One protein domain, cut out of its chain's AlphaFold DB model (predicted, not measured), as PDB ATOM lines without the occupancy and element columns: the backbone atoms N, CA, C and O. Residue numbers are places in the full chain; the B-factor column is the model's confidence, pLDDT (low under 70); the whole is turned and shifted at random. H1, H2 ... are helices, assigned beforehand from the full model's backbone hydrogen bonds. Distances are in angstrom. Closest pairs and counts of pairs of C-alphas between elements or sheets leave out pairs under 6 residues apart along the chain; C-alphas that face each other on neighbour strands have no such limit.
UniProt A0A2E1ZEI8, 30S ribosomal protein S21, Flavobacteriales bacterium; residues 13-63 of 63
ATOM      1  N   ASP A  13      42.939 -37.902 -22.619       91.31
ATOM      2  CA  ASP A  13      42.476 -37.244 -21.391       91.31
ATOM      3  C   ASP A  13      40.972 -36.955 -21.379       91.31
ATOM      4  O   ASP A  13      40.315 -37.029 -20.332       91.31
ATOM      5  N   ARG A  14      40.383 -36.636 -22.537       90.44
ATOM      6  CA  ARG A  14      38.941 -36.373 -22.654       90.44
ATOM      7  C   ARG A  14      38.137 -37.659 -22.479       90.44
ATOM      8  O   ARG A  14      37.119 -37.654 -21.776       90.44
ATOM      9  N   ALA A  15      38.621 -38.767 -23.036       91.00
ATOM     10  CA  ALA A  15      38.032 -40.086 -22.839       91.00
ATOM     11  C   ALA A  15      38.102 -40.519 -21.362       91.00
ATOM     12  O   ALA A  15      37.082 -40.918 -20.789       91.00
ATOM     13  N   LEU A  16      39.250 -40.332 -20.700       91.69
ATOM     14  CA  LEU A  16      39.424 -40.628 -19.271       91.69
ATOM     15  C   LEU A  16      38.506 -39.779 -18.380       91.69
ATOM     16  O   LEU A  16      37.874 -40.294 -17.451       91.69
ATOM     17  N   LYS A  17      38.356 -38.484 -18.676       92.75
ATOM     18  CA  LYS A  17      37.422 -37.610 -17.946       92.75
ATOM     19  C   LYS A  17      35.970 -38.060 -18.117       92.75
ATOM     20  O   LYS A  17      35.231 -38.079 -17.128       92.75
ATOM     21  N   ARG A  18      35.552 -38.469 -19.323       91.56
ATOM     22  CA  ARG A  18      34.218 -39.062 -19.545       91.56
ATOM     23  C   ARG A  18      34.040 -40.352 -18.751       91.56
ATOM     24  O   ARG A  18      32.995 -40.510 -18.123       91.56
ATOM     25  N   LEU A  19      35.053 -41.218 -18.697       92.06
ATOM     26  CA  LEU A  19      35.029 -42.439 -17.883       92.06
ATOM     27  C   LEU A  19      34.818 -42.137 -16.413       92.06
ATOM     28  O   LEU A  19      33.891 -42.674 -15.806       92.06
ATOM     29  N   LYS A  20      35.611 -41.219 -15.864       92.69
ATOM     30  CA  LYS A  20      35.486 -40.794 -14.471       92.69
ATOM     31  C   LYS A  20      34.095 -40.230 -14.179       92.69
ATOM     32  O   LYS A  20      33.471 -40.633 -13.199       92.69
ATOM     33  N   ARG A  21      33.574 -39.347 -15.039       92.88
ATOM     34  CA  ARG A  21      32.223 -38.775 -14.890       92.88
ATOM     35  C   ARG A  21      31.140 -39.849 -14.948       92.88
ATOM     36  O   ARG A  21      30.302 -39.898 -14.053       92.88
ATOM     37  N   LYS A  22      31.192 -40.748 -15.937       92.62
ATOM     38  CA  LYS A  22      30.222 -41.842 -16.092       92.62
ATOM     39  C   LYS A  22      30.281 -42.785 -14.890       92.62
ATOM     40  O   LYS A  22      29.244 -43.123 -14.331       92.62
ATOM     41  N   PHE A  23      31.474 -43.136 -14.411       92.75
ATOM     42  CA  PHE A  23      31.664 -43.964 -13.215       92.75
ATOM     43  C   PHE A  23      31.073 -43.327 -11.949       92.75
ATOM     44  O   PHE A  23      30.365 -44.002 -11.195       92.75
ATOM     45  N   LEU A  24      31.306 -42.024 -11.746       90.75
ATOM     46  CA  LEU A  24      30.730 -41.264 -10.634       90.75
ATOM     47  C   LEU A  24      29.202 -41.180 -10.733       90.75
ATOM     48  O   LEU A  24      28.523 -41.470  -9.752       90.75
ATOM     49  N   GLN A  25      28.662 -40.873 -11.917       90.88
ATOM     50  CA  GLN A  25      27.218 -40.797 -12.162       90.88
ATOM     51  C   GLN A  25      26.529 -42.147 -11.936       90.88
ATOM     52  O   GLN A  25      25.450 -42.209 -11.356       90.88
ATOM     53  N   THR A  26      27.181 -43.247 -12.322       92.25
ATOM     54  CA  THR A  26      26.643 -44.595 -12.085       92.25
ATOM     55  C   THR A  26      26.634 -44.948 -10.588       92.25
ATOM     56  O   THR A  26      25.962 -45.893 -10.174       92.25
ATOM     57  N   GLY A  27      27.399 -44.237  -9.752       92.56
ATOM     58  CA  GLY A  27      27.436 -44.451  -8.306       92.56
ATOM     59  C   GLY A  27      27.967 -45.829  -7.901       92.56
ATOM     60  O   GLY A  27      27.692 -46.296  -6.793       92.56
ATOM     61  N   THR A  28      28.717 -46.506  -8.777       91.50
ATOM     62  CA  THR A  28      29.179 -47.888  -8.565       91.50
ATOM     63  C   THR A  28      30.008 -48.015  -7.292       91.50
ATOM     64  O   THR A  28      29.766 -48.919  -6.495       91.50
ATOM     65  N   LEU A  29      30.895 -47.053  -7.033       91.25
ATOM     66  CA  LEU A  29      31.709 -47.002  -5.818       91.25
ATOM     67  C   LEU A  29      30.864 -46.828  -4.544       91.25
ATOM     68  O   LEU A  29      31.129 -47.478  -3.533       91.25
ATOM     69  N   LYS A  30      29.802 -46.012  -4.595       92.19
ATOM     70  CA  LYS A  30      28.862 -45.835  -3.475       92.19
ATOM     71  C   LYS A  30      28.101 -47.129  -3.185       92.19
ATOM     72  O   LYS A  30      27.975 -47.513  -2.027       92.19
ATOM     73  N   ARG A  31      27.641 -47.825  -4.231       92.31
ATOM     74  CA  ARG A  31      26.958 -49.122  -4.100       92.31
ATOM     75  C   ARG A  31      27.881 -50.203  -3.550       92.31
ATOM     76  O   ARG A  31      27.458 -50.943  -2.671       92.31
ATOM     77  N   LEU A  32      29.124 -50.270  -4.026       94.19
ATOM     78  CA  LEU A  32      30.121 -51.220  -3.535       94.19
ATOM     79  C   LEU A  32      30.386 -51.008  -2.038       94.19
ATOM     80  O   LEU A  32      30.293 -51.946  -1.257       94.19
ATOM     81  N   ARG A  33      30.624 -49.755  -1.626       93.88
ATOM     82  CA  ARG A  33      30.820 -49.398  -0.213       93.88
ATOM     83  C   ARG A  33      29.600 -49.736   0.643       93.88
ATOM     84  O   ARG A  33      29.762 -50.311   1.709       93.88
ATOM     85  N   ALA A  34      28.391 -49.440   0.162       92.69
ATOM     86  CA  ALA A  34      27.154 -49.756   0.877       92.69
ATOM     87  C   ALA A  34      26.902 -51.268   1.019       92.69
ATOM     88  O   ALA A  34      26.300 -51.692   1.998       92.69
ATOM     89  N   LYS A  35      27.358 -52.073   0.051       93.62
ATOM     90  CA  LYS A  35      27.231 -53.537   0.064       93.62
ATOM     91  C   LYS A  35      28.363 -54.254   0.803       93.62
ATOM     92  O   LYS A  35      28.261 -55.458   0.989       93.62
ATOM     93  N   LYS A  36      29.423 -53.548   1.219       95.00
ATOM     94  CA  LYS A  36      30.583 -54.151   1.897       95.00
ATOM     95  C   LYS A  36      30.198 -54.879   3.192       95.00
ATOM     96  O   LYS A  36      30.858 -55.838   3.564       95.00
ATOM     97  N   GLN A  37      29.140 -54.425   3.862       94.88
ATOM     98  CA  GLN A  37      28.646 -55.002   5.109       94.88
ATOM     99  C   GLN A  37      27.136 -55.231   5.047       94.88
ATOM    100  O   GLN A  37      26.405 -54.478   4.397       94.88
ATOM    101  N   TYR A  38      26.661 -56.252   5.760       95.50
ATOM    102  CA  TYR A  38      25.231 -56.469   5.939       95.50
ATOM    103  C   TYR A  38      24.651 -55.428   6.902       95.50
ATOM    104  O   TYR A  38      25.177 -55.195   7.988       95.50
ATOM    105  N   LEU A  39      23.540 -54.813   6.501       95.69
ATOM    106  CA  LEU A  39      22.811 -53.830   7.294       95.69
ATOM    107  C   LEU A  39      21.409 -54.373   7.546       95.69
ATOM    108  O   LEU A  39      20.627 -54.518   6.598       95.69
ATOM    109  N   LYS A  40      21.112 -54.665   8.819       97.25
ATOM    110  CA  LYS A  40      19.799 -55.151   9.258       97.25
ATOM    111  C   LYS A  40      18.693 -54.189   8.783       97.25
ATOM    112  O   LYS A  40      18.923 -52.975   8.732       97.25
ATOM    113  N   PRO A  41      17.486 -54.687   8.456       96.56
ATOM    114  CA  PRO A  41      16.383 -53.839   7.997       96.56
ATOM    115  C   PRO A  41      16.035 -52.715   8.982       96.56
ATOM    116  O   PRO A  41      15.799 -51.580   8.566       96.56
ATOM    117  N   THR A  42      16.079 -53.011  10.282       97.44
ATOM    118  CA  THR A  42      15.828 -52.055  11.370       97.44
ATOM    119  C   THR A  42      16.822 -50.897  11.354       97.44
ATOM    120  O   THR A  42      16.424 -49.734  11.307       97.44
ATOM    121  N   GLU A  43      18.113 -51.208  11.280       96.06
ATOM    122  CA  GLU A  43      19.192 -50.223  11.193       96.06
ATOM    123  C   GLU A  43      19.060 -49.333   9.952       96.06
ATOM    124  O   GLU A  43      19.180 -48.109  10.027       96.06
ATOM    125  N   ARG A  44      18.716 -49.926   8.803       95.81
ATOM    126  CA  ARG A  44      18.482 -49.177   7.561       95.81
ATOM    127  C   ARG A  44      17.314 -48.197   7.689       95.81
ATOM    128  O   ARG A  44      17.413 -47.066   7.212       95.81
ATOM    129  N   ASN A  45      16.215 -48.627   8.308       96.69
ATOM    130  CA  ASN A  45      15.032 -47.792   8.509       96.69
ATOM    131  C   ASN A  45      15.321 -46.638   9.476       96.69
ATOM    132  O   ASN A  45      14.932 -45.504   9.195       96.69
ATOM    133  N   ARG A  46      16.081 -46.896  10.546       97.44
ATOM    134  CA  ARG A  46      16.514 -45.873  11.505       97.44
ATOM    135  C   ARG A  46      17.335 -44.765  10.839       97.44
ATOM    136  O   ARG A  46      17.003 -43.592  10.985       97.44
ATOM    137  N   ILE A  47      18.346 -45.129  10.044       96.19
ATOM    138  CA  ILE A  47      19.187 -44.164   9.308       96.19
ATOM    139  C   ILE A  47      18.343 -43.322   8.338       96.19
ATOM    140  O   ILE A  47      18.556 -42.116   8.202       96.19
ATOM    141  N   ARG A  48      17.363 -43.942   7.661       96.56
ATOM    142  CA  ARG A  48      16.456 -43.232   6.747       96.56
ATOM    143  C   ARG A  48      15.629 -42.180   7.490       96.56
ATOM    144  O   ARG A  48      15.552 -41.050   7.013       96.56
ATOM    145  N   LEU A  49      15.039 -42.545   8.630       97.25
ATOM    146  CA  LEU A  49      14.193 -41.645   9.414       97.25
ATOM    147  C   LEU A  49      14.987 -40.448   9.949       97.25
ATOM    148  O   LEU A  49      14.564 -39.315   9.756       97.25
ATOM    149  N   GLN A  50      16.170 -40.687  10.524       97.19
ATOM    150  CA  GLN A  50      17.052 -39.623  11.025       97.19
ATOM    151  C   GLN A  50      17.443 -38.620   9.933       97.19
ATOM    152  O   GLN A  50      17.485 -37.412  10.157       97.19
ATOM    153  N   LYS A  51      17.714 -39.107   8.718       96.81
ATOM    154  CA  LYS A  51      18.015 -38.224   7.589       96.81
ATOM    155  C   LYS A  51      16.793 -37.399   7.166       96.81
ATOM    156  O   LYS A  51      16.944 -36.235   6.802       96.81
ATOM    157  N   ALA A  52      15.603 -38.000   7.185       96.44
ATOM    158  CA  ALA A  52      14.361 -37.325   6.820       96.44
ATOM    159  C   ALA A  52      13.997 -36.221   7.820       96.44
ATOM    160  O   ALA A  52      13.682 -35.110   7.401       96.44
ATOM    161  N   THR A  53      14.109 -36.490   9.125       97.12
ATOM    162  CA  THR A  53      13.852 -35.486  10.169       97.12
ATOM    163  C   THR A  53      14.808 -34.305  10.054       97.12
ATOM    164  O   THR A  53      14.353 -33.164  10.074       97.12
ATOM    165  N   TYR A  54      16.103 -34.561   9.835       96.62
ATOM    166  CA  TYR A  54      17.093 -33.506   9.604       96.62
ATOM    167  C   TYR A  54      16.742 -32.637   8.388       96.62
ATOM    168  O   TYR A  54      16.735 -31.412   8.480       96.62
ATOM    169  N   SER A  55      16.394 -33.258   7.257       95.25
ATOM    170  CA  SER A  55      16.015 -32.525   6.043       95.25
ATOM    171  C   SER A  55      14.751 -31.682   6.234       95.25
ATOM    172  O   SER A  55      14.677 -30.576   5.710       95.25
ATOM    173  N   ALA A  56      13.758 -32.200   6.962       95.94
ATOM    174  CA  ALA A  56      12.497 -31.506   7.211       95.94
ATOM    175  C   ALA A  56      12.642 -30.343   8.202       95.94
ATOM    176  O   ALA A  56      11.906 -29.365   8.092       95.94
ATOM    177  N   ALA A  57      13.552 -30.454   9.174       95.88
ATOM    178  CA  ALA A  57      13.900 -29.349  10.062       95.88
ATOM    179  C   ALA A  57      14.611 -28.236   9.279       95.88
ATOM    180  O   ALA A  57      14.178 -27.093   9.321       95.88
ATOM    181  N   ARG A  58      15.612 -28.604   8.467       95.25
ATOM    182  CA  ARG A  58      16.357 -27.671   7.611       95.25
ATOM    183  C   ARG A  58      15.448 -26.872   6.673       95.25
ATOM    184  O   ARG A  58      15.677 -25.689   6.491       95.25
ATOM    185  N   LEU A  59      14.451 -27.520   6.063       94.69
ATOM    186  CA  LEU A  59      13.521 -26.852   5.149       94.69
ATOM    187  C   LEU A  59      12.664 -25.810   5.881       94.69
ATOM    188  O   LEU A  59      12.572 -24.684   5.423       94.69
ATOM    189  N   ARG A  60      12.141 -26.164   7.061       93.44
ATOM    190  CA  ARG A  60      11.349 -25.261   7.912       93.44
ATOM    191  C   ARG A  60      12.127 -24.066   8.461       93.44
ATOM    192  O   ARG A  60      11.508 -23.089   8.838       93.44
ATOM    193  N   GLU A  61      13.450 -24.164   8.571       90.75
ATOM    194  CA  GLU A  61      14.312 -23.027   8.933       90.75
ATOM    195  C   GLU A  61      14.532 -22.054   7.764       90.75
ATOM    196  O   GLU A  61      15.003 -20.941   7.986       90.75
ATOM    197  N   MET A  62      14.304 -22.497   6.522       81.19
ATOM    198  CA  MET A  62      14.524 -21.690   5.317       81.19
ATOM    199  C   MET A  62      13.260 -20.958   4.851       81.19
ATOM    200  O   MET A  62      13.395 -19.989   4.104       81.19
ATOM    201  N   ASP A  63      12.086 -21.451   5.256       70.75
ATOM    202  CA  ASP A  63      10.772 -20.824   5.068       70.75
ATOM    203  C   ASP A  63      10.517 -19.753   6.145       70.75
ATOM    204  O   ASP A  63       9.939 -18.697   5.798       70.75
TER     205      ASP A  63
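What this domain is: This is residues 13 to 63 of the 63 residues of the protein "30S ribosomal protein S21" of Flavobacteriales bacterium (UniProt A0A2E1ZEI8). The model is an open, flat V of helices: H1 and H2 follow each other as one kinked arm, H3 is the other arm, and residues 36 to 40 join them at the base with nothing packed between. The printed part has 51 residues, with three named helices in the order H1, H2, H3 and no named strand: all helix. It is extended, with a radius of gyration of the C-alphas of 16.8 A and spans of 44 by 36 by 9 A.

How they stand to each other: H1, residues 13 to 26, and H2, residues 28 to 35, are close but not clearly touching; their closest C-alphas, of Phe 23 and Leu 29, are 8.0 A apart. They run the same way at a shallow tilt of 34 degrees, only just short of steep. H3, residues 41 to 60, is apart from both. In H1, H2 and H3 every O i to N i+4 pair is within hydrogen-bond range.

Where its parts are: H1 begins at C-alpha 13 (42.476, -37.244, -21.391) and is 19.8 A long; H2 is 10.5 A. H3, 29.0 A, ends at C-alpha 60 (11.349, -25.261, 7.912).

The domain as a whole: The C-alphas farthest apart, of Asp 13 and Thr 42, are 44.8 A apart. Both links are tight. The printed part has no cut, and no printed residue is under 70 in pLDDT.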